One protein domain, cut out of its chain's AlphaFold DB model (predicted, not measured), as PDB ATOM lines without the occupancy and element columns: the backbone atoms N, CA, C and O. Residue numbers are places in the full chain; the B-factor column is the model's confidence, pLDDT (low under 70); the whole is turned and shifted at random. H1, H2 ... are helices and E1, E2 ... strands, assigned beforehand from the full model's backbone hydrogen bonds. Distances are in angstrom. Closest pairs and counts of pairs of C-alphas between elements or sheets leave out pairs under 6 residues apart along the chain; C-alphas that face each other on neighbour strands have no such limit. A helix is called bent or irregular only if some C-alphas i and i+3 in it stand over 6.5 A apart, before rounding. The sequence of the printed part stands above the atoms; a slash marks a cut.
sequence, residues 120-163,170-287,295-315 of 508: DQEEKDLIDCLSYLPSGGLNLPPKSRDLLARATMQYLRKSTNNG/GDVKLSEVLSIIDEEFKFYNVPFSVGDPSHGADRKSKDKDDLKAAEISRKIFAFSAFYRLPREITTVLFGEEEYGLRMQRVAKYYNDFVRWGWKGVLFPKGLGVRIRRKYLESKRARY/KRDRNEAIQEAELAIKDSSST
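What this domain is: This is residues 120 to 163, 170 to 287 and 295 to 315 of the 508 residues of the protein "Hypothetical protein" of Attheya septentrionalis (UniProt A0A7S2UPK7). A two-stranded ribbon, E1 and E2, packs on one side of H5, the core of a cluster of mostly crossed helices in which H4, H7 and H9 also pack on H5. H3 lies beyond H4 and H6, touching both, and on its other side H1 and H2 make an outlying corner, while H8 lies far out and touches no helix. The printed part has 183 residues in the order H1 H2 H3 H4 E1 H5 H6 H7 E2 H8 H9, mostly helix, with one antiparallel sheet, E1 - E2. It is compact, with a radius of gyration of the C-alphas of 16.4 A, and spans 51 by 47 by 28 A.

Where its parts are: Look first at E1, residues 185 to 187, and E2, residues 273 to 275. Find C-alpha 208 at (-26.528, -39.473, 28.021); from there H5 runs 26.6 A to residue 226. H4 is residues 174 to 184, 15.5 A, and H6 is residues 231 to 236. H7, residues 245 to 264, 24.3 A, is irregular: C-alphas 259 and 262 are 9.6 A apart, and it has a kink of 66 degrees near residue 258. H3, residues 142 to 160, measures 27.3 A. H1, residues 120 to 129, begins at C-alpha 120 (-47.828, -71.140, 0.223); H2 is residues 134 to 137 and H8 residues 283 to 287. H9, residues 298 to 314, runs 24.6 A to C-alpha 314 at (-36.834, -42.445, -5.049).

How they stand to each other: Between E1 and E2, N 186 and O 274 are 2.8 A apart, within hydrogen-bond range. The closest C-alphas of H5 and E2, Ala 222 and Val 273, are 6.3 A apart. H5 is the hub. Its residues 209 to 217 touch residues 246 to 254 of H7, closest at C-alphas Ala 213 and Val 250, 5.0 A, at a steep tilt of 38 degrees, only just past shallow, the same way. Residues 224 to 226 of H5 touch residues 305 to 312 of H9, about perpendicular at 74 degrees, closest at C-alphas Ala 225 and Ala 308, 5.4 A. H6 and H7 form a helical hairpin. Residues 151 to 155 of H3 touch H6, closest at C-alphas Ala 151 and Val 236, 6.0 A. Residues 149 to 153 of H3 touch H1, closest at C-alphas Leu 126 and Ala 149, 6.2 A. H1 and H2 touch only at the corner, and only just, with 3 pairs of C-alphas within 8 A. Every O i to N i+4 pair is within range in H1, H3, H4, H5, H6, H8 and H9, but 10 of 16 in H7; H2 is too short for one.

The domain as a whole: The C-alphas farthest apart, Asp 120 and Lys 206, are 51.6 A apart. Residues 164 to 169 and 288 to 294 are not printed, leaving C-alpha gaps of 17.1 A and 19.8 A. The link from E1 to H5, residues 188 to 207, is long; its residues 193 to 194 pair antiparallel with 265 to 266. Confidence is under 70 at residues 163, 200 to 203, 242 to 246, 283 to 287 and 295 to 296.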
ATOM      1  N   ASP A 120     -48.367 -71.628   1.498       73.25
ATOM      2  CA  ASP A 120     -47.828 -71.140   0.223       73.25
ATOM      3  C   ASP A 120     -48.485 -69.815  -0.208       73.25
ATOM      4  O   ASP A 120     -47.861 -68.982  -0.881       73.25
ATOM      5  N   GLN A 121     -49.752 -69.602   0.163       76.81
ATOM      6  CA  GLN A 121     -50.485 -68.386  -0.164       76.81
ATOM      7  C   GLN A 121     -50.101 -67.230   0.772       76.81
ATOM      8  O   GLN A 121     -49.890 -66.121   0.278       76.81
ATOM      9  N   GLU A 122     -49.894 -67.486   2.068       75.50
ATOM     10  CA  GLU A 122     -49.406 -66.476   3.016       75.50
ATOM     11  C   GLU A 122     -47.983 -66.009   2.664       75.50
ATOM     12  O   GLU A 122     -47.731 -64.805   2.584       75.50
ATOM     13  N   GLU A 123     -47.057 -66.926   2.337       77.44
ATOM     14  CA  GLU A 123     -45.706 -66.539   1.900       77.44
ATOM     15  C   GLU A 123     -45.748 -65.708   0.609       77.44
ATOM     16  O   GLU A 123     -45.000 -64.739   0.447       77.44
ATOM     17  N   LYS A 124     -46.643 -66.052  -0.315       83.06
ATOM     18  CA  LYS A 124     -46.802 -65.326  -1.573       83.06
ATOM     19  C   LYS A 124     -47.360 -63.924  -1.366       83.06
ATOM     20  O   LYS A 124     -46.864 -63.002  -2.013       83.06
ATOM     21  N   ASP A 125     -48.331 -63.755  -0.477       80.06
ATOM     22  CA  ASP A 125     -48.884 -62.443  -0.138       80.06
ATOM     23  C   ASP A 125     -47.837 -61.586   0.594       80.06
ATOM     24  O   ASP A 125     -47.696 -60.392   0.324       80.06
ATOM     25  N   LEU A 126     -46.991 -62.210   1.417       81.50
ATOM     26  CA  LEU A 126     -45.875 -61.557   2.102       81.50
ATOM     27  C   LEU A 126     -44.775 -61.099   1.127       81.50
ATOM     28  O   LEU A 126     -44.302 -59.963   1.209       81.50
ATOM     29  N   ILE A 127     -44.397 -61.944   0.158       83.81
ATOM     30  CA  ILE A 127     -43.455 -61.588  -0.921       83.81
ATOM     31  C   ILE A 127     -44.009 -60.433  -1.760       83.81
ATOM     32  O   ILE A 127     -43.273 -59.525  -2.150       83.81
ATOM     33  N   ASP A 128     -45.304 -60.461  -2.041       87.44
ATOM     34  CA  ASP A 128     -45.964 -59.457  -2.859       87.44
ATOM     35  C   ASP A 128     -46.009 -58.085  -2.161       87.44
ATOM     36  O   ASP A 128     -45.711 -57.063  -2.790       87.44
ATOM     37  N   CYS A 129     -46.238 -58.066  -0.844       89.62
ATOM     38  CA  CYS A 129     -46.135 -56.868  -0.004       89.62
ATOM     39  C   CYS A 129     -44.729 -56.248  -0.009       89.62
ATOM     40  O   CYS A 129     -44.593 -55.034   0.111       89.62
ATOM     41  N   LEU A 130     -43.680 -57.053  -0.188       94.75
ATOM     42  CA  LEU A 130     -42.281 -56.607  -0.199       94.75
ATOM     43  C   LEU A 130     -41.714 -56.393  -1.610       94.75
ATOM     44  O   LEU A 130     -40.504 -56.222  -1.779       94.75
ATOM     45  N   SER A 131     -42.570 -56.369  -2.633       93.25
ATOM     46  CA  SER A 131     -42.161 -56.222  -4.036       93.25
ATOM     47  C   SER A 131     -41.427 -54.910  -4.351       93.25
ATOM     48  O   SER A 131     -40.651 -54.869  -5.306       93.25
ATOM     49  N   TYR A 132     -41.609 -53.865  -3.534       93.50
ATOM     50  CA  TYR A 132     -40.893 -52.586  -3.653       93.50
ATOM     51  C   TYR A 132     -39.434 -52.652  -3.162       93.50
ATOM     52  O   TYR A 132     -38.631 -51.775  -3.479       93.50
ATOM     53  N   LEU A 133     -39.060 -53.692  -2.404       93.75
ATOM     54  CA  LEU A 133     -37.700 -53.859  -1.896       93.75
ATOM     55  C   LEU A 133     -36.748 -54.419  -2.962       93.75
ATOM     56  O   LEU A 133     -37.153 -55.181  -3.849       93.75
ATOM     57  N   PRO A 134     -35.433 -54.157  -2.841       88.12
ATOM     58  CA  PRO A 134     -34.432 -54.815  -3.670       88.12
ATOM     59  C   PRO A 134     -34.559 -56.341  -3.597       88.12
ATOM     60  O   PRO A 134     -34.536 -56.935  -2.522       88.12
ATOM     61  N   SER A 135     -34.637 -56.995  -4.760       87.19
ATOM     62  CA  SER A 135     -34.844 -58.451  -4.877       87.19
ATOM     63  C   SER A 135     -36.170 -58.968  -4.289       87.19
ATOM     64  O   SER A 135     -36.254 -60.152  -3.970       87.19
ATOM     65  N   GLY A 136     -37.185 -58.110  -4.120       87.00
ATOM     66  CA  GLY A 136     -38.499 -58.501  -3.589       87.00
ATOM     67  C   GLY A 136     -38.439 -59.059  -2.165       87.00
ATOM     68  O   GLY A 136     -39.187 -59.968  -1.827       87.00
ATOM     69  N   GLY A 137     -37.465 -58.613  -1.364       86.75
ATOM     70  CA  GLY A 137     -37.283 -59.076   0.012       86.75
ATOM     71  C   GLY A 137     -36.747 -60.507   0.171       86.75
ATOM     72  O   GLY A 137     -36.597 -60.963   1.300       86.75
ATOM     73  N   LEU A 138     -36.403 -61.211  -0.917       85.94
ATOM     74  CA  LEU A 138     -35.945 -62.608  -0.846       85.94
ATOM     75  C   LEU A 138     -34.660 -62.782  -0.026       85.94
ATOM     76  O   LEU A 138     -34.547 -63.741   0.719       85.94
ATOM     77  N   ASN A 139     -33.728 -61.829  -0.109       87.38
ATOM     78  CA  ASN A 139     -32.436 -61.905   0.586       87.38
ATOM     79  C   ASN A 139     -32.485 -61.381   2.035       87.38
ATOM     80  O   ASN A 139     -31.434 -61.115   2.632       87.38
ATOM     81  N   LEU A 140     -33.680 -61.135   2.578       91.88
ATOM     82  CA  LEU A 140     -33.838 -60.602   3.924       91.88
ATOM     83  C   LEU A 140     -33.624 -61.702   4.969       91.88
ATOM     84  O   LEU A 140     -34.124 -62.816   4.812       91.88
ATOM     85  N   PRO A 141     -32.951 -61.389   6.087       94.81
ATOM     86  CA  PRO A 141     -33.056 -62.203   7.284       94.81
ATOM     87  C   PRO A 141     -34.535 -62.405   7.677       94.81
ATOM     88  O   PRO A 141     -35.350 -61.499   7.476       94.81
ATOM     89  N   PRO A 142     -34.905 -63.571   8.231       93.25
ATOM     90  CA  PRO A 142     -36.304 -63.952   8.398       93.25
ATOM     91  C   PRO A 142     -37.086 -63.001   9.312       93.25
ATOM     92  O   PRO A 142     -38.235 -62.696   9.002       93.25
ATOM     93  N   LYS A 143     -36.479 -62.480  10.392       95.81
ATOM     94  CA  LYS A 143     -37.180 -61.562  11.305       95.81
ATOM     95  C   LYS A 143     -37.305 -60.166  10.705       95.81
ATOM     96  O   LYS A 143     -38.354 -59.549  10.823       95.81
ATOM     97  N   SER A 144     -36.279 -59.691   9.997       96.31
ATOM     98  CA  SER A 144     -36.361 -58.456   9.207       96.31
ATOM     99  C   SER A 144     -37.441 -58.538   8.128       96.31
ATOM    100  O   SER A 144     -38.140 -57.555   7.900       96.31
ATOM    101  N   ARG A 145     -37.581 -59.695   7.464       95.38
ATOM    102  CA  ARG A 145     -38.608 -59.933   6.439       95.38
ATOM    103  C   ARG A 145     -40.009 -59.789   7.025       95.38
ATOM    104  O   ARG A 145     -40.802 -59.016   6.499       95.38
ATOM    105  N   ASP A 146     -40.271 -60.482   8.131       94.75
ATOM    106  CA  ASP A 146     -41.546 -60.402   8.848       94.75
ATOM    107  C   ASP A 146     -41.845 -58.977   9.346       94.75
ATOM    108  O   ASP A 146     -42.913 -58.426   9.080       94.75
ATOM    109  N   LEU A 147     -40.861 -58.326   9.976       96.12
ATOM    110  CA  LEU A 147     -40.990 -56.958  10.477       96.12
ATOM    111  C   LEU A 147     -41.364 -55.966   9.370       96.12
ATOM    112  O   LEU A 147     -42.264 -55.147   9.543       96.12
ATOM    113  N   LEU A 148     -40.673 -56.028   8.228       96.69
ATOM    114  CA  LEU A 148     -40.936 -55.135   7.100       96.69
ATOM    115  C   LEU A 148     -42.284 -55.427   6.444       96.69
ATOM    116  O   LEU A 148     -42.952 -54.490   6.003       96.69
ATOM    117  N   ALA A 149     -42.710 -56.691   6.400       95.19
ATOM    118  CA  ALA A 149     -44.034 -57.049   5.908       95.19
ATOM    119  C   ALA A 149     -45.125 -56.467   6.814       95.19
ATOM    120  O   ALA A 149     -46.024 -55.789   6.317       95.19
ATOM    121  N   ARG A 150     -44.996 -56.617   8.139       94.56
ATOM    122  CA  ARG A 150     -45.926 -56.018   9.111       94.56
ATOM    123  C   ARG A 150     -45.937 -54.495   9.050       94.56
ATOM    124  O   ARG A 150     -47.015 -53.910   8.989       94.56
ATOM    125  N   ALA A 151     -44.774 -53.849   8.962       95.75
ATOM    126  CA  ALA A 151     -44.685 -52.395   8.809       95.75
ATOM    127  C   ALA A 151     -45.350 -51.912   7.506       95.75
ATOM    128  O   ALA A 151     -46.062 -50.908   7.497       95.75
ATOM    129  N   THR A 152     -45.170 -52.658   6.412       95.44
ATOM    130  CA  THR A 152     -45.822 -52.371   5.127       95.44
ATOM    131  C   THR A 152     -47.336 -52.524   5.224       95.44
ATOM    132  O   THR A 152     -48.072 -51.639   4.793       95.44
ATOM    133  N   MET A 153     -47.816 -53.600   5.844       92.56
ATOM    134  CA  MET A 153     -49.246 -53.824   6.053       92.56
ATOM    135  C   MET A 153     -49.866 -52.761   6.960       92.56
ATOM    136  O   MET A 153     -50.959 -52.277   6.674       92.56
ATOM    137  N   GLN A 154     -49.163 -52.347   8.014       92.69
ATOM    138  CA  GLN A 154     -49.608 -51.277   8.901       92.69
ATOM    139  C   GLN A 154     -49.698 -49.936   8.158       92.69
ATOM    140  O   GLN A 154     -50.686 -49.218   8.310       92.69
ATOM    141  N   TYR A 155     -48.721 -49.616   7.303       93.12
ATOM    142  CA  TYR A 155     -48.791 -48.445   6.425       93.12
ATOM    143  C   TYR A 155     -50.005 -48.502   5.490       93.12
ATOM    144  O   TYR A 155     -50.781 -47.547   5.423       93.12
ATOM    145  N   LEU A 156     -50.201 -49.637   4.812       91.75
ATOM    146  CA  LEU A 156     -51.324 -49.823   3.897       91.75
ATOM    147  C   LEU A 156     -52.662 -49.649   4.626       91.75
ATOM    148  O   LEU A 156     -53.503 -48.911   4.124       91.75
ATOM    149  N   ARG A 157     -52.825 -50.224   5.828       89.12
ATOM    150  CA  ARG A 157     -54.017 -50.064   6.689       89.12
ATOM    151  C   ARG A 157     -54.247 -48.616   7.128       89.12
ATOM    152  O   ARG A 157     -55.373 -48.129   7.085       89.12
ATOM    153  N   LYS A 158     -53.202 -47.884   7.523       88.06
ATOM    154  CA  LYS A 158     -53.353 -46.465   7.903       88.06
ATOM    155  C   LYS A 158     -53.825 -45.606   6.740       88.06
ATOM    156  O   LYS A 158     -54.622 -44.693   6.942       88.06
ATOM    157  N   SER A 159     -53.395 -45.938   5.525       85.19
ATOM    158  CA  SER A 159     -53.883 -45.274   4.319       85.19
ATOM    159  C   SER A 159     -55.361 -45.564   4.024       85.19
ATOM    160  O   SER A 159     -55.965 -44.787   3.290       85.19
ATOM    161  N   THR A 160     -55.947 -46.651   4.545       82.25
ATOM    162  CA  THR A 160     -57.352 -47.017   4.277       82.25
ATOM    163  C   THR A 160     -58.322 -46.339   5.233       82.25
ATOM    164  O   THR A 160     -59.390 -45.898   4.825       82.25
ATOM    165  N   ASN A 161     -57.956 -46.248   6.511       80.12
ATOM    166  CA  ASN A 161     -58.909 -45.933   7.575       80.12
ATOM    167  C   ASN A 161     -59.089 -44.432   7.843       80.12
ATOM    168  O   ASN A 161     -59.598 -44.078   8.902       80.12
ATOM    169  N   ASN A 162     -58.676 -43.539   6.932       73.81
ATOM    170  CA  ASN A 162     -58.786 -42.078   7.096       73.81
ATOM    171  C   ASN A 162     -58.369 -41.584   8.502       73.81
ATOM    172  O   ASN A 162     -59.001 -40.703   9.080       73.81
ATOM    173  N   GLY A 163     -57.313 -42.174   9.073       65.00
ATOM    174  CA  GLY A 163     -56.792 -41.797  10.390       65.00
ATOM    175  C   GLY A 163     -57.539 -42.369  11.601       65.00
ATOM    176  O   GLY A 163     -57.190 -42.018  12.725       65.00
ATOM    177  N   GLY A 170     -50.976 -56.455  16.629       83.31
ATOM    178  CA  GLY A 170     -49.984 -56.573  15.552       83.31
ATOM    179  C   GLY A 170     -49.316 -55.277  15.071       83.31
ATOM    180  O   GLY A 170     -48.500 -55.346  14.149       83.31
ATOM    181  N   ASP A 171     -49.611 -54.116  15.668       91.44
ATOM    182  CA  ASP A 171     -48.866 -52.883  15.378       91.44
ATOM    183  C   ASP A 171     -47.368 -53.028  15.700       91.44
ATOM    184  O   ASP A 171     -46.974 -53.589  16.727       91.44
ATOM    185  N   VAL A 172     -46.516 -52.501  14.814       93.94
ATOM    186  CA  VAL A 172     -45.061 -52.602  14.953       93.94
ATOM    187  C   VAL A 172     -44.583 -51.727  16.112       93.94
ATOM    188  O   VAL A 172     -44.718 -50.501  16.088       93.94
ATOM    189  N   LYS A 173     -43.990 -52.359  17.132       94.00
ATOM    190  CA  LYS A 173     -43.450 -51.673  18.316       94.00
ATOM    191  C   LYS A 173     -41.979 -51.322  18.130       94.00
ATOM    192  O   LYS A 173     -41.200 -52.121  17.609       94.00
ATOM    193  N   LEU A 174     -41.552 -50.166  18.644       94.12
ATOM    194  CA  LEU A 174     -40.154 -49.738  18.524       94.12
ATOM    195  C   LEU A 174     -39.189 -50.697  19.232       94.12
ATOM    196  O   LEU A 174     -38.095 -50.979  18.741       94.12
ATOM    197  N   SER A 175     -39.593 -51.206  20.395       94.19
ATOM    198  CA  SER A 175     -38.821 -52.186  21.163       94.19
ATOM    199  C   SER A 175     -38.566 -53.468  20.363       94.19
ATOM    200  O   SER A 175     -37.440 -53.970  20.343       94.19
ATOM    201  N   GLU A 176     -39.580 -53.945  19.639       95.81
ATOM    202  CA  GLU A 176     -39.481 -55.093  18.744       95.81
ATOM    203  C   GLU A 176     -38.531 -54.806  17.575       95.81
ATOM    204  O   GLU A 176     -37.592 -55.577  17.358       95.81
ATOM    205  N   VAL A 177     -38.706 -53.667  16.893       96.56
ATOM    206  CA  VAL A 177     -37.837 -53.219  15.791       96.56
ATOM    207  C   VAL A 177     -36.371 -53.235  16.223       96.56
ATOM    208  O   VAL A 177     -35.530 -53.843  15.563       96.56
ATOM    209  N   LEU A 178     -36.057 -52.623  17.368       96.44
ATOM    210  CA  LEU A 178     -34.690 -52.565  17.884       96.44
ATOM    211  C   LEU A 178     -34.143 -53.948  18.249       96.44
ATOM    212  O   LEU A 178     -32.974 -54.221  17.973       96.44
ATOM    213  N   SER A 179     -34.971 -54.826  18.820       96.81
ATOM    214  CA  SER A 179     -34.557 -56.188  19.171       96.81
ATOM    215  C   SER A 179     -34.167 -57.010  17.935       96.81
ATOM    216  O   SER A 179     -33.109 -57.641  17.926       96.81
ATOM    217  N   ILE A 180     -34.957 -56.925  16.858       97.31
ATOM    218  CA  ILE A 180     -34.705 -57.615  15.585       97.31
ATOM    219  C   ILE A 180     -33.440 -57.058  14.925       97.31
ATOM    220  O   ILE A 180     -32.559 -57.812  14.502       97.31
ATOM    221  N   ILE A 181     -33.315 -55.731  14.900       97.00
ATOM    222  CA  ILE A 181     -32.152 -55.020  14.370       97.00
ATOM    223  C   ILE A 181     -30.864 -55.442  15.103       97.00
ATOM    224  O   ILE A 181     -29.856 -55.760  14.464       97.00
ATOM    225  N   ASP A 182     -30.882 -55.498  16.435       96.94
ATOM    226  CA  ASP A 182     -29.716 -55.895  17.230       96.94
ATOM    227  C   ASP A 182     -29.396 -57.392  17.105       96.94
ATOM    228  O   ASP A 182     -28.222 -57.784  17.160       96.94
ATOM    229  N   GLU A 183     -30.407 -58.234  16.888       97.00
ATOM    230  CA  GLU A 183     -30.232 -59.667  16.678       97.00
ATOM    231  C   GLU A 183     -29.614 -59.995  15.314       97.00
ATOM    232  O   GLU A 183     -28.723 -60.850  15.245       97.00
ATOM    233  N   GLU A 184     -30.068 -59.337  14.242       96.69
ATOM    234  CA  GLU A 184     -29.737 -59.695  12.859       96.69
ATOM    235  C   GLU A 184     -28.565 -58.906  12.269       96.69
ATOM    236  O   GLU A 184     -27.855 -59.412  11.390       96.69
ATOM    237  N   PHE A 185     -28.262 -57.729  12.817       96.62
ATOM    238  CA  PHE A 185     -27.225 -56.842  12.297       96.62
ATOM    239  C   PHE A 185     -26.143 -56.545  13.335       96.62
ATOM    240  O   PHE A 185     -26.229 -56.860  14.524       96.62
ATOM    241  N   LYS A 186     -25.039 -55.988  12.843       96.12
ATOM    242  CA  LYS A 186     -23.983 -55.361  13.630       96.12
ATOM    243  C   LYS A 186     -23.958 -53.887  13.278       96.12
ATOM    244  O   LYS A 186     -23.782 -53.548  12.106       96.12
ATOM    245  N   PHE A 187     -24.082 -53.045  14.296       94.62
ATOM    246  CA  PHE A 187     -23.987 -51.600  14.155       94.62
ATOM    247  C   PHE A 187     -22.643 -51.091  14.646       94.62
ATOM    248  O   PHE A 187     -22.112 -51.536  15.663       94.62
ATOM    249  N   TYR A 188     -22.114 -50.129  13.908       94.19
ATOM    250  CA  TYR A 188     -20.924 -49.378  14.254       94.19
ATOM    251  C   TYR A 188     -21.330 -47.951  14.603       94.19
ATOM    252  O   TYR A 188     -22.244 -47.381  14.007       94.19
ATOM    253  N   ASN A 189     -20.636 -47.363  15.574       92.19
ATOM    254  CA  ASN A 189     -20.896 -46.000  16.009       92.19
ATOM    255  C   ASN A 189     -20.403 -44.997  14.946       92.19
ATOM    256  O   ASN A 189     -19.272 -44.517  15.003       92.19
ATOM    257  N   VAL A 190     -21.243 -44.731  13.946       92.25
ATOM    258  CA  VAL A 190     -21.000 -43.760  12.872       92.25
ATOM    259  C   VAL A 190     -21.757 -42.465  13.186       92.25
ATOM    260  O   VAL A 190     -22.899 -42.546  13.646       92.25
ATOM    261  N   PRO A 191     -21.150 -41.274  12.999       92.25
ATOM    262  CA  PRO A 191     -21.897 -40.021  13.050       92.25
ATOM    263  C   PRO A 191     -23.055 -40.049  12.047       92.25
ATOM    264  O   PRO A 191     -22.890 -40.545  10.933       92.25
ATOM    265  N   PHE A 192     -24.196 -39.504  12.449       93.75
ATOM    266  CA  PHE A 192     -25.349 -39.275  11.586       93.75
ATOM    267  C   PHE A 192     -25.971 -37.927  11.955       93.75
ATOM    268  O   PHE A 192     -25.776 -37.448  13.074       93.75
ATOM    269  N   SER A 193     -26.696 -37.328  11.022       94.06
ATOM    270  CA  SER A 193     -27.510 -36.139  11.268       94.06
ATOM    271  C   SER A 193     -28.829 -36.260  10.519       94.06
ATOM    272  O   SER A 193     -28.884 -36.878   9.453       94.06
ATOM    273  N   VAL A 194     -29.882 -35.688  11.098       95.06
ATOM    274  CA  VAL A 194     -31.226 -35.633  10.523       95.06
ATOM    275  C   VAL A 194     -31.731 -34.211  10.682       95.06
ATOM    276  O   VAL A 194     -31.650 -33.669  11.781       95.06
ATOM    277  N   GLY A 195     -32.225 -33.613   9.603       93.50
ATOM    278  CA  GLY A 195     -32.799 -32.271   9.623       93.50
ATOM    279  C   GLY A 195     -32.287 -31.398   8.485       93.50
ATOM    280  O   GLY A 195     -32.001 -31.890   7.395       93.50
ATOM    281  N   ASP A 196     -32.191 -30.095   8.746       89.81
ATOM    282  CA  ASP A 196     -31.665 -29.129   7.784       89.81
ATOM    283  C   ASP A 196     -30.175 -29.415   7.510       89.81
ATOM    284  O   ASP A 196     -29.360 -29.290   8.430       89.81
ATOM    285  N   PRO A 197     -29.784 -29.764   6.270       78.69
ATOM    286  CA  PRO A 197     -28.388 -30.033   5.928       78.69
ATOM    287  C   PRO A 197     -27.469 -28.819   6.145       78.69
ATOM    288  O   PRO A 197     -26.255 -28.984   6.262       78.69
ATOM    289  N   SER A 198     -28.033 -27.607   6.227       82.69
ATOM    290  CA  SER A 198     -27.305 -26.362   6.499       82.69
ATOM    291  C   SER A 198     -26.785 -26.298   7.938       82.69
ATOM    292  O   SER A 198     -25.769 -25.658   8.214       82.69
ATOM    293  N   HIS A 199     -27.468 -26.965   8.872       76.12
ATOM    294  CA  HIS A 199     -27.007 -27.115  10.246       76.12
ATOM    295  C   HIS A 199     -26.074 -28.327  10.297       76.12
ATOM    296  O   HIS A 199     -26.510 -29.472  10.373       76.12
ATOM    297  N   GLY A 200     -24.769 -28.060  10.175       65.12
ATOM    298  CA  GLY A 200     -23.726 -29.084  10.094       65.12
ATOM    299  C   GLY A 200     -23.831 -30.174  11.169       65.12
ATOM    300  O   GLY A 200     -24.363 -29.944  12.253       65.12
ATOM    301  N   ALA A 201     -23.296 -31.357  10.840       63.91
ATOM    302  CA  ALA A 201     -23.407 -32.594  11.617       63.91
ATOM    303  C   ALA A 201     -23.344 -32.371  13.137       63.91
ATOM    304  O   ALA A 201     -22.419 -31.735  13.651       63.91
ATOM    305  N   ASP A 202     -24.345 -32.930  13.815       61.12
ATOM    306  CA  ASP A 202     -24.749 -32.604  15.178       61.12
ATOM    307  C   ASP A 202     -23.564 -32.476  16.150       61.12
ATOM    308  O   ASP A 202     -22.668 -33.333  16.224       61.12
ATOM    309  N   ARG A 203     -23.557 -31.387  16.928       65.62
ATOM    310  CA  ARG A 203     -22.595 -31.215  18.022       65.62
ATOM    311  C   ARG A 203     -22.803 -32.376  18.987       65.62
ATOM    312  O   ARG A 203     -23.930 -32.652  19.381       65.62
ATOM    313  N   LYS A 204     -21.721 -33.049  19.395       79.00
ATOM    314  CA  LYS A 204     -21.783 -34.130  20.391       79.00
ATOM    315  C   LYS A 204     -22.516 -33.627  21.641       79.00
ATOM    316  O   LYS A 204     -21.915 -32.900  22.435       79.00
ATOM    317  N   SER A 205     -23.788 -34.002  21.808       84.38
ATOM    318  CA  SER A 205     -24.510 -33.733  23.051       84.38
ATOM    319  C   SER A 205     -23.766 -34.434  24.185       84.38
ATOM    320  O   SER A 205     -23.315 -35.575  24.042       84.38
ATOM    321  N   LYS A 206     -23.577 -33.725  25.300       89.69
ATOM    322  CA  LYS A 206     -23.005 -34.308  26.522       89.69
ATOM    323  C   LYS A 206     -24.046 -35.117  27.298       89.69
ATOM    324  O   LYS A 206     -23.671 -35.870  28.195       89.69
ATOM    325  N   ASP A 207     -25.327 -34.968  26.964       92.75
ATOM    326  CA  ASP A 207     -26.405 -35.652  27.656       92.75
ATOM    327  C   ASP A 207     -26.482 -37.128  27.234       92.75
ATOM    328  O   ASP A 207     -26.548 -37.472  26.051       92.75
ATOM    329  N   LYS A 208     -26.471 -38.021  28.227       93.38
ATOM    330  CA  LYS A 208     -26.528 -39.473  28.021       93.38
ATOM    331  C   LYS A 208     -27.834 -39.904  27.358       93.38
ATOM    332  O   LYS A 208     -27.823 -40.881  26.608       93.38
ATOM    333  N   ASP A 209     -28.936 -39.209  27.620       91.56
ATOM    334  CA  ASP A 209     -30.234 -39.579  27.059       91.56
ATOM    335  C   ASP A 209     -30.376 -39.132  25.600       91.56
ATOM    336  O   ASP A 209     -30.920 -39.887  24.791       91.56
ATOM    337  N   ASP A 210     -29.781 -37.995  25.222       91.19
ATOM    338  CA  ASP A 210     -29.651 -37.592  23.813       91.19
ATOM    339  C   ASP A 210     -28.800 -38.585  23.034       91.19
ATOM    340  O   ASP A 210     -29.170 -38.979  21.932       91.19
ATOM    341  N   LEU A 211     -27.677 -39.027  23.608       92.31
ATOM    342  CA  LEU A 211     -26.797 -40.008  22.972       92.31
ATOM    343  C   LEU A 211     -27.522 -41.336  22.717       92.31
ATOM    344  O   LEU A 211     -27.357 -41.932  21.652       92.31
ATOM    345  N   LYS A 212     -28.367 -41.781  23.655       93.75
ATOM    346  CA  LYS A 212     -29.208 -42.975  23.486       93.75
ATOM    347  C   LYS A 212     -30.297 -42.772  22.431       93.75
ATOM    348  O   LYS A 212     -30.533 -43.678  21.635       93.75
ATOM    349  N   ALA A 213     -30.965 -41.618  22.414       93.81
ATOM    350  CA  ALA A 213     -31.989 -41.304  21.415       93.81
ATOM    351  C   ALA A 213     -31.395 -41.206  20.000       93.81
ATOM    352  O   ALA A 213     -31.960 -41.736  19.040       93.81
ATOM    353  N   ALA A 214     -30.211 -40.601  19.891       93.88
ATOM    354  CA  ALA A 214     -29.408 -40.540  18.679       93.88
ATOM    355  C   ALA A 214     -29.014 -41.949  18.208       93.88
ATOM    356  O   ALA A 214     -29.148 -42.275  17.033       93.88
ATOM    357  N   GLU A 215     -28.576 -42.821  19.120       95.19
ATOM    358  CA  GLU A 215     -28.230 -44.203  18.786       95.19
ATOM    359  C   GLU A 215     -29.428 -44.997  18.246       95.19
ATOM    360  O   GLU A 215     -29.284 -45.671  17.224       95.19
ATOM    361  N   ILE A 216     -30.591 -44.900  18.898       95.81
ATOM    362  CA  ILE A 216     -31.838 -45.551  18.466       95.81
ATOM    363  C   ILE A 216     -32.224 -45.077  17.063       95.81
ATOM    364  O   ILE A 216     -32.368 -45.892  16.150       95.81
ATOM    365  N   SER A 217     -32.306 -43.759  16.873       96.06
ATOM    366  CA  SER A 217     -32.698 -43.152  15.596       96.06
ATOM    367  C   SER A 217     -31.726 -43.539  14.483       96.06
ATOM    368  O   SER A 217     -32.138 -43.948  13.400       96.06
ATOM    369  N   ARG A 218     -30.419 -43.524  14.770       96.50
ATOM    370  CA  ARG A 218     -29.391 -43.969  13.828       96.50
ATOM    371  C   ARG A 218     -29.589 -45.411  13.387       96.50
ATOM    372  O   ARG A 218     -29.440 -45.686  12.201       96.50
ATOM    373  N   LYS A 219     -29.862 -46.335  14.318       97.44
ATOM    374  CA  LYS A 219     -30.069 -47.752  13.982       97.44
ATOM    375  C   LYS A 219     -31.225 -47.905  12.996       97.44
ATOM    376  O   LYS A 219     -31.057 -48.579  11.983       97.44
ATOM    377  N   ILE A 220     -32.339 -47.219  13.252       97.56
ATOM    378  CA  ILE A 220     -33.539 -47.260  12.407       97.56
ATOM    379  C   ILE A 220     -33.262 -46.646  11.034       97.56
ATOM    380  O   ILE A 220     -33.556 -47.278  10.020       97.56
ATOM    381  N   PHE A 221     -32.637 -45.467  10.963       97.88
ATOM    382  CA  PHE A 221     -32.323 -44.830   9.680       97.88
ATOM    383  C   PHE A 221     -31.295 -45.615   8.868       97.88
ATOM    384  O   PHE A 221     -31.466 -45.772   7.664       97.88
ATOM    385  N   ALA A 222     -30.254 -46.150   9.504       97.38
ATOM    386  CA  ALA A 222     -29.258 -46.963   8.817       97.38
ATOM    387  C   ALA A 222     -29.861 -48.280   8.308       97.38
ATOM    388  O   ALA A 222     -29.576 -48.676   7.180       97.38
ATOM    389  N   PHE A 223     -30.716 -48.932   9.101       97.69
ATOM    390  CA  PHE A 223     -31.479 -50.112   8.685       97.69
ATOM    391  C   PHE A 223     -32.402 -49.800   7.500       97.69
ATOM    392  O   PHE A 223     -32.404 -50.519   6.502       97.69
ATOM    393  N   SER A 224     -33.129 -48.688   7.579       97.75
ATOM    394  CA  SER A 224     -34.093 -48.286   6.556       97.75
ATOM    395  C   SER A 224     -33.406 -47.891   5.247       97.75
ATOM    396  O   SER A 224     -33.820 -48.336   4.181       97.75
ATOM    397  N   ALA A 225     -32.294 -47.153   5.316       97.38
ATOM    398  CA  ALA A 225     -31.486 -46.818   4.146       97.38
ATOM    399  C   ALA A 225     -30.843 -48.069   3.530       97.38
ATOM    400  O   ALA A 225     -30.847 -48.233   2.313       97.38
ATOM    401  N   PHE A 226     -30.347 -48.999   4.354       96.12
ATOM    402  CA  PHE A 226     -29.759 -50.254   3.875       96.12
ATOM    403  C   PHE A 226     -30.737 -51.066   3.011       96.12
ATOM    404  O   PHE A 226     -30.328 -51.640   2.001       96.12
ATOM    405  N   TYR A 227     -32.028 -51.059   3.361       96.56
ATOM    406  CA  TYR A 227     -33.090 -51.699   2.579       96.56
ATOM    407  C   TYR A 227     -33.817 -50.787   1.597       96.56
ATOM    408  O   TYR A 227     -34.738 -51.241   0.922       96.56
ATOM    409  N   ARG A 228     -33.363 -49.539   1.454       97.12
ATOM    410  CA  ARG A 228     -33.927 -48.543   0.537       97.12
ATOM    411  C   ARG A 228     -35.412 -48.282   0.797       97.12
ATOM    412  O   ARG A 228     -36.193 -48.108  -0.139       97.12
ATOM    413  N   LEU A 229     -35.809 -48.295   2.070       97.44
ATOM    414  CA  LEU A 229     -37.199 -48.105   2.467       97.44
ATOM    415  C   LEU A 229     -37.663 -46.684   2.122       97.44
ATOM    416  O   LEU A 229     -36.895 -45.734   2.326       97.44
ATOM    417  N   PRO A 230     -38.913 -46.514   1.664       97.44
ATOM    418  CA  PRO A 230     -39.497 -45.196   1.487       97.44
ATOM    419  C   PRO A 230     -39.731 -44.531   2.850       97.44
ATOM    420  O   PRO A 230     -39.663 -45.158   3.919       97.44
ATOM    421  N   ARG A 231     -39.974 -43.223   2.819       97.06
ATOM    422  CA  ARG A 231     -40.110 -42.384   4.015       97.06
ATOM    423  C   ARG A 231     -41.229 -42.883   4.931       97.06
ATOM    424  O   ARG A 231     -41.054 -42.944   6.140       97.06
ATOM    425  N   GLU A 232     -42.353 -43.265   4.353       95.94
ATOM    426  CA  GLU A 232     -43.593 -43.602   5.040       95.94
ATOM    427  C   GLU A 232     -43.458 -44.920   5.809       95.94
ATOM    428  O   GLU A 232     -43.814 -45.008   6.983       95.94
ATOM    429  N   ILE A 233     -42.837 -45.930   5.197       96.94
ATOM    430  CA  ILE A 233     -42.519 -47.186   5.888       96.94
ATOM    431  C   ILE A 233     -41.496 -46.941   6.999       96.94
ATOM    432  O   ILE A 233     -41.633 -47.468   8.100       96.94
ATOM    433  N   THR A 234     -40.507 -46.080   6.747       97.38
ATOM    434  CA  THR A 234     -39.513 -45.705   7.763       97.38
ATOM    435  C   THR A 234     -40.168 -45.030   8.968       97.38
ATOM    436  O   THR A 234     -39.788 -45.321  10.097       97.38
ATOM    437  N   THR A 235     -41.183 -44.184   8.762       95.88
ATOM    438  CA  THR A 235     -41.940 -43.578   9.869       95.88
ATOM    439  C   THR A 235     -42.736 -44.604  10.669       95.88
ATOM    440  O   THR A 235     -42.793 -44.490  11.889       95.88
ATOM    441  N   VAL A 236     -43.272 -45.649  10.026       95.50
ATOM    442  CA  VAL A 236     -43.963 -46.741  10.732       95.50
ATOM    443  C   VAL A 236     -43.008 -47.522  11.640       95.50
ATOM    444  O   VAL A 236     -43.397 -47.908  12.737       95.50
ATOM    445  N   LEU A 237     -41.738 -47.686  11.250       96.62
ATOM    446  CA  LEU A 237     -40.736 -48.372  12.078       96.62
ATOM    447  C   LEU A 237     -40.392 -47.643  13.386       96.62
ATOM    448  O   LEU A 237     -39.824 -48.268  14.279       96.62
ATOM    449  N   PHE A 238     -40.715 -46.353  13.526       95.00
ATOM    450  CA  PHE A 238     -40.583 -45.653  14.810       95.00
ATOM    451  C   PHE A 238     -41.681 -46.042  15.817       95.00
ATOM    452  O   PHE A 238     -41.500 -45.807  17.012       95.00
ATOM    453  N   GLY A 239     -42.755 -46.698  15.361       89.75
ATOM    454  CA  GLY A 239     -43.904 -47.094  16.175       89.75
ATOM    455  C   GLY A 239     -44.779 -45.910  16.609       89.75
ATOM    456  O   GLY A 239     -44.397 -44.750  16.484       89.75
ATOM    457  N   GLU A 240     -45.974 -46.210  17.128       79.56
ATOM    458  CA  GLU A 240     -46.924 -45.219  17.680       79.56
ATOM    459  C   GLU A 240     -46.964 -45.194  19.216       79.56
ATOM    460  O   GLU A 240     -47.857 -44.581  19.794       79.56
ATOM    461  N   GLU A 241     -46.027 -45.864  19.895       72.19
ATOM    462  CA  GLU A 241     -46.066 -46.000  21.357       72.19
ATOM    463  C   GLU A 241     -46.146 -44.646  22.089       72.19
ATOM    464  O   GLU A 241     -45.455 -43.682  21.748       72.19
ATOM    465  N   GLU A 242     -46.967 -44.615  23.148       59.00
ATOM    466  CA  GLU A 242     -47.132 -43.467  24.041       59.00
ATOM    467  C   GLU A 242     -45.781 -42.980  24.587       59.00
ATOM    468  O   GLU A 242     -44.987 -43.706  25.194       59.00
ATOM    469  N   TYR A 243     -45.515 -41.702  24.332       58.66
ATOM    470  CA  TYR A 243     -44.202 -41.092  24.458       58.66
ATOM    471  C   TYR A 243     -43.812 -40.835  25.921       58.66
ATOM    472  O   TYR A 243     -44.119 -39.790  26.493       58.66
ATOM    473  N   GLY A 244     -43.028 -41.734  26.518       69.94
ATOM    474  CA  GLY A 244     -42.245 -41.399  27.716       69.94
ATOM    475  C   GLY A 244     -41.171 -40.327  27.434       69.94
ATOM    476  O   GLY A 244     -40.808 -40.077  26.284       69.94
ATOM    477  N   LEU A 245     -40.573 -39.734  28.480       67.19
ATOM    478  CA  LEU A 245     -39.516 -38.698  28.373       67.19
ATOM    479  C   LEU A 245     -38.364 -39.074  27.419       67.19
ATOM    480  O   LEU A 245     -37.855 -38.237  26.675       67.19
ATOM    481  N   ARG A 246     -37.963 -40.351  27.397       69.56
ATOM    482  CA  ARG A 246     -36.905 -40.857  26.506       69.56
ATOM    483  C   ARG A 246     -37.324 -40.846  25.030       69.56
ATOM    484  O   ARG A 246     -36.479 -40.623  24.165       69.56
ATOM    485  N   MET A 247     -38.613 -41.038  24.748       79.06
ATOM    486  CA  MET A 247     -39.155 -40.987  23.391       79.06
ATOM    487  C   MET A 247     -39.370 -39.566  22.893       79.06
ATOM    488  O   MET A 247     -39.306 -39.370  21.692       79.06
ATOM    489  N   GLN A 248     -39.515 -38.558  23.759       86.81
ATOM    490  CA  GLN A 248     -39.582 -37.159  23.306       86.81
ATOM    491  C   GLN A 248     -38.311 -36.741  22.545       86.81
ATOM    492  O   GLN A 248     -38.371 -36.020  21.551       86.81
ATOM    493  N   ARG A 249     -37.144 -37.250  22.962       89.50
ATOM    494  CA  ARG A 249     -35.868 -36.998  22.272       89.50
ATOM    495  C   ARG A 249     -35.760 -37.753  20.948       89.50
ATOM    496  O   ARG A 249     -35.228 -37.213  19.986       89.50
ATOM    497  N   VAL A 250     -36.286 -38.979  20.874       92.75
ATOM    498  CA  VAL A 250     -36.400 -39.727  19.606       92.75
ATOM    499  C   VAL A 250     -37.402 -39.039  18.672       92.75
ATOM    500  O   VAL A 250     -37.137 -38.905  17.479       92.75
ATOM    501  N   ALA A 251     -38.495 -38.506  19.227       91.88
ATOM    502  CA  ALA A 251     -39.525 -37.769  18.509       91.88
ATOM    503  C   ALA A 251     -38.961 -36.523  17.821       91.88
ATOM    504  O   ALA A 251     -39.436 -36.167  16.751       91.88
ATOM    505  N   LYS A 252     -37.904 -35.898  18.362       93.75
ATOM    506  CA  LYS A 252     -37.171 -34.832  17.661       93.75
ATOM    507  C   LYS A 252     -36.644 -35.315  16.302       93.75
ATOM    508  O   LYS A 252     -37.006 -34.743  15.282       93.75
ATOM    509  N   TYR A 253     -35.861 -36.399  16.279       94.88
ATOM    510  CA  TYR A 253     -35.315 -36.964  15.036       94.88
ATOM    511  C   TYR A 253     -36.415 -37.468  14.096       94.88
ATOM    512  O   TYR A 253     -36.304 -37.314  12.881       94.88
ATOM    513  N   TYR A 254     -37.481 -38.049  14.651       95.38
ATOM    514  CA  TYR A 254     -38.661 -38.450  13.890       95.38
ATOM    515  C   TYR A 254     -39.332 -37.244  13.218       95.38
ATOM    516  O   TYR A 254     -39.546 -37.264  12.013       95.38
ATOM    517  N   ASN A 255     -39.603 -36.170  13.961       95.12
ATOM    518  CA  ASN A 255     -40.239 -34.959  13.442       95.12
ATOM    519  C   ASN A 255     -39.362 -34.262  12.395       95.12
ATOM    520  O   ASN A 255     -39.870 -33.828  11.360       95.12
ATOM    521  N   ASP A 256     -38.046 -34.210  12.616       95.62
ATOM    522  CA  ASP A 256     -37.096 -33.704  11.625       95.62
ATOM    523  C   ASP A 256     -37.131 -34.560  10.349       95.62
ATOM    524  O   ASP A 256     -37.192 -34.029   9.239       95.62
ATOM    525  N   PHE A 257     -37.202 -35.887  10.473       96.56
ATOM    526  CA  PHE A 257     -37.347 -36.777   9.323       96.56
ATOM    527  C   PHE A 257     -38.708 -36.647   8.624       96.56
ATOM    528  O   PHE A 257     -38.773 -36.659   7.399       96.56
ATOM    529  N   VAL A 258     -39.802 -36.453   9.359       95.75
ATOM    530  CA  VAL A 258     -41.119 -36.156   8.775       95.75
ATOM    531  C   VAL A 258     -41.091 -34.807   8.048       95.75
ATOM    532  O   VAL A 258     -41.733 -34.635   7.017       95.75
ATOM    533  N   ARG A 259     -40.322 -33.824   8.508       96.44
ATOM    534  CA  ARG A 259     -40.239 -32.537   7.811       96.44
ATOM    535  C   ARG A 259     -39.391 -32.613   6.540       96.44
ATOM    536  O   ARG A 259     -39.819 -32.137   5.493       96.44
ATOM    537  N   TRP A 260     -38.208 -33.216   6.625       96.38
ATOM    538  CA  TRP A 260     -37.189 -33.158   5.570       96.38
ATOM    539  C   TRP A 260     -37.108 -34.422   4.700       96.38
ATOM    540  O   TRP A 260     -36.553 -34.397   3.600       96.38
ATOM    541  N   GLY A 261     -37.677 -35.534   5.165       96.81
ATOM    542  CA  GLY A 261     -37.575 -36.849   4.540       96.81
ATOM    543  C   GLY A 261     -36.134 -37.348   4.440       96.81
ATOM    544  O   GLY A 261     -35.234 -36.905   5.154       96.81
ATOM    545  N   TRP A 262     -35.898 -38.242   3.480       97.50
ATOM    546  CA  TRP A 262     -34.568 -38.789   3.201       97.50
ATOM    547  C   TRP A 262     -33.531 -37.742   2.783       97.50
ATOM    548  O   TRP A 262     -32.344 -37.946   3.006       97.50
ATOM    549  N   LYS A 263     -33.960 -36.588   2.254       95.81
ATOM    550  CA  LYS A 263     -33.061 -35.482   1.881       95.81
ATOM    551  C   LYS A 263     -32.371 -34.840   3.089       95.81
ATOM    552  O   LYS A 263     -31.308 -34.252   2.924       95.81
ATOM    553  N   GLY A 264     -32.973 -34.944   4.274       95.62
ATOM    554  CA  GLY A 264     -32.408 -34.418   5.516       95.62
ATOM    555  C   GLY A 264     -31.513 -35.402   6.271       95.62
ATOM    556  O   GLY A 264     -30.993 -35.042   7.320       95.62
ATOM    557  N   VAL A 265     -31.351 -36.644   5.795       96.56
ATOM    558  CA  VAL A 265     -30.566 -37.682   6.484       96.56
ATOM    559  C   VAL A 265     -29.170 -37.774   5.874       96.56
ATOM    560  O   VAL A 265     -29.028 -37.956   4.668       96.56
ATOM    561  N   LEU A 266     -28.130 -37.713   6.710       95.44
ATOM    562  CA  LEU A 266     -26.736 -37.794   6.271       95.44
ATOM    563  C   LEU A 266     -25.921 -38.775   7.125       95.44
ATOM    564  O   LEU A 266     -25.986 -38.759   8.356       95.44
ATOM    565  N   PHE A 267     -25.079 -39.576   6.460       95.50
ATOM    566  CA  PHE A 267     -24.138 -40.514   7.084       95.50
ATOM    567  C   PHE A 267     -22.681 -40.238   6.651       95.50
ATOM    568  O   PHE A 267     -22.151 -40.934   5.781       95.50
ATOM    569  N   PRO A 268     -21.963 -39.290   7.289       93.00
ATOM    570  CA  PRO A 268     -20.629 -38.840   6.850       93.00
ATOM    571  C   PRO A 268     -19.510 -39.897   6.862       93.00
ATOM    572  O   PRO A 268     -18.387 -39.631   6.429       93.00
ATOM    573  N   LYS A 269     -19.748 -41.074   7.452       93.75
ATOM    574  CA  LYS A 269     -18.797 -42.200   7.451       93.75
ATOM    575  C   LYS A 269     -19.438 -43.510   6.965       93.75
ATOM    576  O   LYS A 269     -18.932 -44.581   7.297       93.75
ATOM    577  N   GLY A 270     -20.532 -43.422   6.208       95.12
ATOM    578  CA  GLY A 270     -21.313 -44.563   5.728       95.12
ATOM    579  C   GLY A 270     -22.399 -45.031   6.707       95.12
ATOM    580  O   GLY A 270     -22.464 -44.564   7.838       95.12
ATOM    581  N   LEU A 271     -23.248 -45.982   6.303       94.25
ATOM    582  CA  LEU A 271     -24.419 -46.400   7.101       94.25
ATOM    583  C   LEU A 271     -24.060 -47.052   8.448       94.25
ATOM    584  O   LEU A 271     -24.857 -47.055   9.380       94.25
ATOM    585  N   GLY A 272     -22.870 -47.648   8.559       92.19
ATOM    586  CA  GLY A 272     -22.439 -48.304   9.797       92.19
ATOM    587  C   GLY A 272     -23.255 -49.545  10.175       92.19
ATOM    588  O   GLY A 272     -23.189 -49.965  11.325       92.19
ATOM    589  N   VAL A 273     -23.989 -50.150   9.237       94.81
ATOM    590  CA  VAL A 273     -24.787 -51.367   9.448       94.81
ATOM    591  C   VAL A 273     -24.255 -52.521   8.600       94.81
ATOM    592  O   VAL A 273     -23.830 -52.329   7.461       94.81
ATOM    593  N   ARG A 274     -24.237 -53.734   9.163       92.31
ATOM    594  CA  ARG A 274     -23.890 -54.969   8.441       92.31
ATOM    595  C   ARG A 274     -24.730 -56.144   8.918       92.31
ATOM    596  O   ARG A 274     -24.838 -56.358  10.122       92.31
ATOM    597  N   ILE A 275     -25.222 -56.967   7.995       93.00
ATOM    598  CA  ILE A 275     -25.901 -58.230   8.327       93.00
ATOM    599  C   ILE A 275     -24.913 -59.171   9.039       93.00
ATOM    600  O   ILE A 275     -23.759 -59.335   8.622       93.00
ATOM    601  N   ARG A 276     -25.339 -59.813  10.133       93.44
ATOM    602  CA  ARG A 276     -24.524 -60.828  10.815       93.44
ATOM    603  C   ARG A 276     -24.346 -62.052   9.921       93.44
ATOM    604  O   ARG A 276     -25.283 -62.533   9.295       93.44
ATOM    605  N   ARG A 277     -23.147 -62.644   9.959       87.75
ATOM    606  CA  ARG A 277     -22.769 -63.783   9.097       87.75
ATOM    607  C   ARG A 277     -23.761 -64.951   9.116       87.75
ATOM    608  O   ARG A 277     -23.930 -65.586   8.083       87.75
ATOM    609  N   LYS A 278     -24.415 -65.231  10.253       89.88
ATOM    610  CA  LYS A 278     -25.372 -66.347  10.375       89.88
ATOM    611  C   LYS A 278     -26.610 -66.198   9.475       89.88
ATOM    612  O   LYS A 278     -27.168 -67.217   9.089       89.88
ATOM    613  N   TYR A 279     -26.963 -64.972   9.084       87.12
ATOM    614  CA  TYR A 279     -28.123 -64.674   8.234       87.12
ATOM    615  C   TYR A 279     -27.775 -64.432   6.760       87.12
ATOM    616  O   TYR A 279     -28.668 -64.222   5.954       87.12
ATOM    617  N   LEU A 280     -26.497 -64.474   6.368       85.50
ATOM    618  CA  LEU A 280     -26.137 -64.382   4.950       85.50
ATOM    619  C   LEU A 280     -26.574 -65.669   4.238       85.50
ATOM    620  O   LEU A 280     -26.188 -66.752   4.666       85.50
ATOM    621  N   GLU A 281     -27.339 -65.599   3.154       74.31
ATOM    622  CA  GLU A 281     -27.838 -66.808   2.480       74.31
ATOM    623  C   GLU A 281     -26.723 -67.659   1.867       74.31
ATOM    624  O   GLU A 281     -26.666 -68.880   2.045       74.31
ATOM    625  N   SER A 282     -25.787 -67.027   1.155       72.00
ATOM    626  CA  SER A 282     -24.796 -67.787   0.402       72.00
ATOM    627  C   SER A 282     -23.705 -68.353   1.319       72.00
ATOM    628  O   SER A 282     -23.005 -67.629   2.033       72.00
ATOM    629  N   LYS A 283     -23.488 -69.675   1.252       65.12
ATOM    630  CA  LYS A 283     -22.356 -70.341   1.930       65.12
ATOM    631  C   LYS A 283     -21.017 -69.703   1.530       65.12
ATOM    632  O   LYS A 283     -20.134 -69.572   2.370       65.12
ATOM    633  N   ARG A 284     -20.890 -69.237   0.279       60.34
ATOM    634  CA  ARG A 284     -19.718 -68.476  -0.182       60.34
ATOM    635  C   ARG A 284     -19.575 -67.123   0.513       60.34
ATOM    636  O   ARG A 284     -18.456 -66.786   0.848       60.34
ATOM    637  N   ALA A 285     -20.643 -66.376   0.798       63.62
ATOM    638  CA  ALA A 285     -20.526 -65.148   1.591       63.62
ATOM    639  C   ALA A 285     -20.198 -65.449   3.062       63.62
ATOM    640  O   ALA A 285     -19.380 -64.747   3.653       63.62
ATOM    641  N   ARG A 286     -20.763 -66.525   3.638       66.69
ATOM    642  CA  ARG A 286     -20.472 -66.951   5.024       66.69
ATOM    643  C   ARG A 286     -19.007 -67.328   5.240       66.69
ATOM    644  O   ARG A 286     -18.436 -66.947   6.259       66.69
ATOM    645  N   TYR A 287     -18.446 -68.089   4.299       62.16
ATOM    646  CA  TYR A 287     -17.104 -68.677   4.379       62.16
ATOM    647  C   TYR A 287     -16.101 -68.058   3.419       62.16
ATOM    648  O   TYR A 287     -14.969 -68.533   3.342       62.16
ATOM    649  N   LYS A 295      -9.512 -51.383   5.496       56.62
ATOM    650  CA  LYS A 295     -10.031 -50.154   4.912       56.62
ATOM    651  C   LYS A 295     -10.786 -50.418   3.603       56.62
ATOM    652  O   LYS A 295     -10.293 -50.072   2.539       56.62
ATOM    653  N   ARG A 296     -12.004 -50.980   3.667       57.97
ATOM    654  CA  ARG A 296     -12.982 -50.605   2.626       57.97
ATOM    655  C   ARG A 296     -12.896 -49.087   2.541       57.97
ATOM    656  O   ARG A 296     -12.990 -48.453   3.604       57.97
ATOM    657  N   ASP A 297     -12.561 -48.562   1.366       77.56
ATOM    658  CA  ASP A 297     -12.179 -47.166   1.261       77.56
ATOM    659  C   ASP A 297     -13.307 -46.357   1.873       77.56
ATOM    660  O   ASP A 297     -14.485 -46.564   1.575       77.56
ATOM    661  N   ARG A 298     -12.965 -45.506   2.843       83.50
ATOM    662  CA  ARG A 298     -13.966 -44.736   3.589       83.50
ATOM    663  C   ARG A 298     -14.911 -44.018   2.618       83.50
ATOM    664  O   ARG A 298     -16.094 -43.897   2.909       83.50
ATOM    665  N   ASN A 299     -14.378 -43.632   1.462       90.38
ATOM    666  CA  ASN A 299     -15.087 -43.027   0.347       90.38
ATOM    667  C   ASN A 299     -16.130 -43.967  -0.276       90.38
ATOM    668  O   ASN A 299     -17.255 -43.536  -0.476       90.38
ATOM    669  N   GLU A 300     -15.826 -45.249  -0.497       90.06
ATOM    670  CA  GLU A 300     -16.807 -46.223  -1.001       90.06
ATOM    671  C   GLU A 300     -17.969 -46.414  -0.023       90.06
ATOM    672  O   GLU A 300     -19.123 -46.487  -0.429       90.06
ATOM    673  N   ALA A 301     -17.680 -46.490   1.280       90.00
ATOM    674  CA  ALA A 301     -18.724 -46.639   2.295       90.00
ATOM    675  C   ALA A 301     -19.619 -45.393   2.398       90.00
ATOM    676  O   ALA A 301     -20.804 -45.511   2.710       90.00
ATOM    677  N   ILE A 302     -19.050 -44.207   2.155       92.81
ATOM    678  CA  ILE A 302     -19.797 -42.947   2.068       92.81
ATOM    679  C   ILE A 302     -20.669 -42.947   0.807       92.81
ATOM    680  O   ILE A 302     -21.872 -42.744   0.922       92.81
ATOM    681  N   GLN A 303     -20.103 -43.275  -0.357       94.94
ATOM    682  CA  GLN A 303     -20.839 -43.346  -1.623       94.94
ATOM    683  C   GLN A 303     -21.981 -44.368  -1.572       94.94
ATOM    684  O   GLN A 303     -23.085 -44.085  -2.023       94.94
ATOM    685  N   GLU A 304     -21.752 -45.542  -0.980       93.62
ATOM    686  CA  GLU A 304     -22.788 -46.562  -0.788       93.62
ATOM    687  C   GLU A 304     -23.937 -46.040   0.086       93.62
ATOM    688  O   GLU A 304     -25.100 -46.313  -0.201       93.62
ATOM    689  N   ALA A 305     -23.631 -45.256   1.124       94.94
ATOM    690  CA  ALA A 305     -24.650 -44.645   1.969       94.94
ATOM    691  C   ALA A 305     -25.423 -43.533   1.250       94.94
ATOM    692  O   ALA A 305     -26.643 -43.473   1.375       94.94
ATOM    693  N   GLU A 306     -24.741 -42.685   0.481       96.12
ATOM    694  CA  GLU A 306     -25.374 -41.636  -0.326       96.12
ATOM    695  C   GLU A 306     -26.293 -42.229  -1.398       96.12
ATOM    696  O   GLU A 306     -27.427 -41.779  -1.555       96.12
ATOM    697  N   LEU A 307     -25.841 -43.281  -2.087       96.56
ATOM    698  CA  LEU A 307     -26.658 -44.026  -3.043       96.56
ATOM    699  C   LEU A 307     -27.859 -44.681  -2.360       96.56
ATOM    700  O   LEU A 307     -28.965 -44.582  -2.872       96.56
ATOM    701  N   ALA A 308     -27.670 -45.297  -1.192       96.25
ATOM    702  CA  ALA A 308     -28.762 -45.901  -0.437       96.25
ATOM    703  C   ALA A 308     -29.825 -44.871  -0.018       96.25
ATOM    704  O   ALA A 308     -31.014 -45.128  -0.185       96.25
ATOM    705  N   ILE A 309     -29.410 -43.691   0.462       96.62
ATOM    706  CA  ILE A 309     -30.316 -42.582   0.806       96.62
ATOM    707  C   ILE A 309     -31.042 -42.063  -0.440       96.62
ATOM    708  O   ILE A 309     -32.256 -41.853  -0.408       96.62
ATOM    709  N   LYS A 310     -30.312 -41.865  -1.545       97.06
ATOM    710  CA  LYS A 310     -30.888 -41.414  -2.816       97.06
ATOM    711  C   LYS A 310     -31.927 -42.408  -3.320       97.06
ATOM    712  O   LYS A 310     -33.039 -41.995  -3.640       97.06
ATOM    713  N   ASP A 311     -31.596 -43.694  -3.315       96.00
ATOM    714  CA  ASP A 311     -32.507 -44.752  -3.727       96.00
ATOM    715  C   ASP A 311     -33.747 -44.767  -2.824       96.00
ATOM    716  O   ASP A 311     -34.849 -44.660  -3.347       96.00
ATOM    717  N   SER A 312     -33.577 -44.746  -1.494       96.12
ATOM    718  CA  SER A 312     -34.662 -44.610  -0.503       96.12
ATOM    719  C   SER A 312     -35.590 -43.419  -0.764       96.12
ATOM    720  O   SER A 312     -36.793 -43.507  -0.528       96.12
ATOM    721  N   SER A 313     -35.046 -42.294  -1.238       96.06
ATOM    722  CA  SER A 313     -35.831 -41.100  -1.577       96.06
ATOM    723  C   SER A 313     -36.621 -41.232  -2.882       96.06
ATOM    724  O   SER A 313     -37.569 -40.479  -3.091       96.06
ATOM    725  N   SER A 314     -36.217 -42.163  -3.750       95.81
ATOM    726  CA  SER A 314     -36.834 -42.445  -5.049       95.81
ATOM    727  C   SER A 314     -37.651 -43.737  -5.085       95.81
ATOM    728  O   SER A 314     -38.313 -43.992  -6.083       95.81
ATOM    729  N   THR A 315     -37.579 -44.565  -4.037       94.31
ATOM    730  CA  THR A 315     -38.331 -45.816  -3.947       94.31
ATOM    731  C   THR A 315     -39.819 -45.504  -3.950       94.31
ATOM    732  O   THR A 315     -40.313 -44.787  -3.077       94.31
TER     733      THR A 315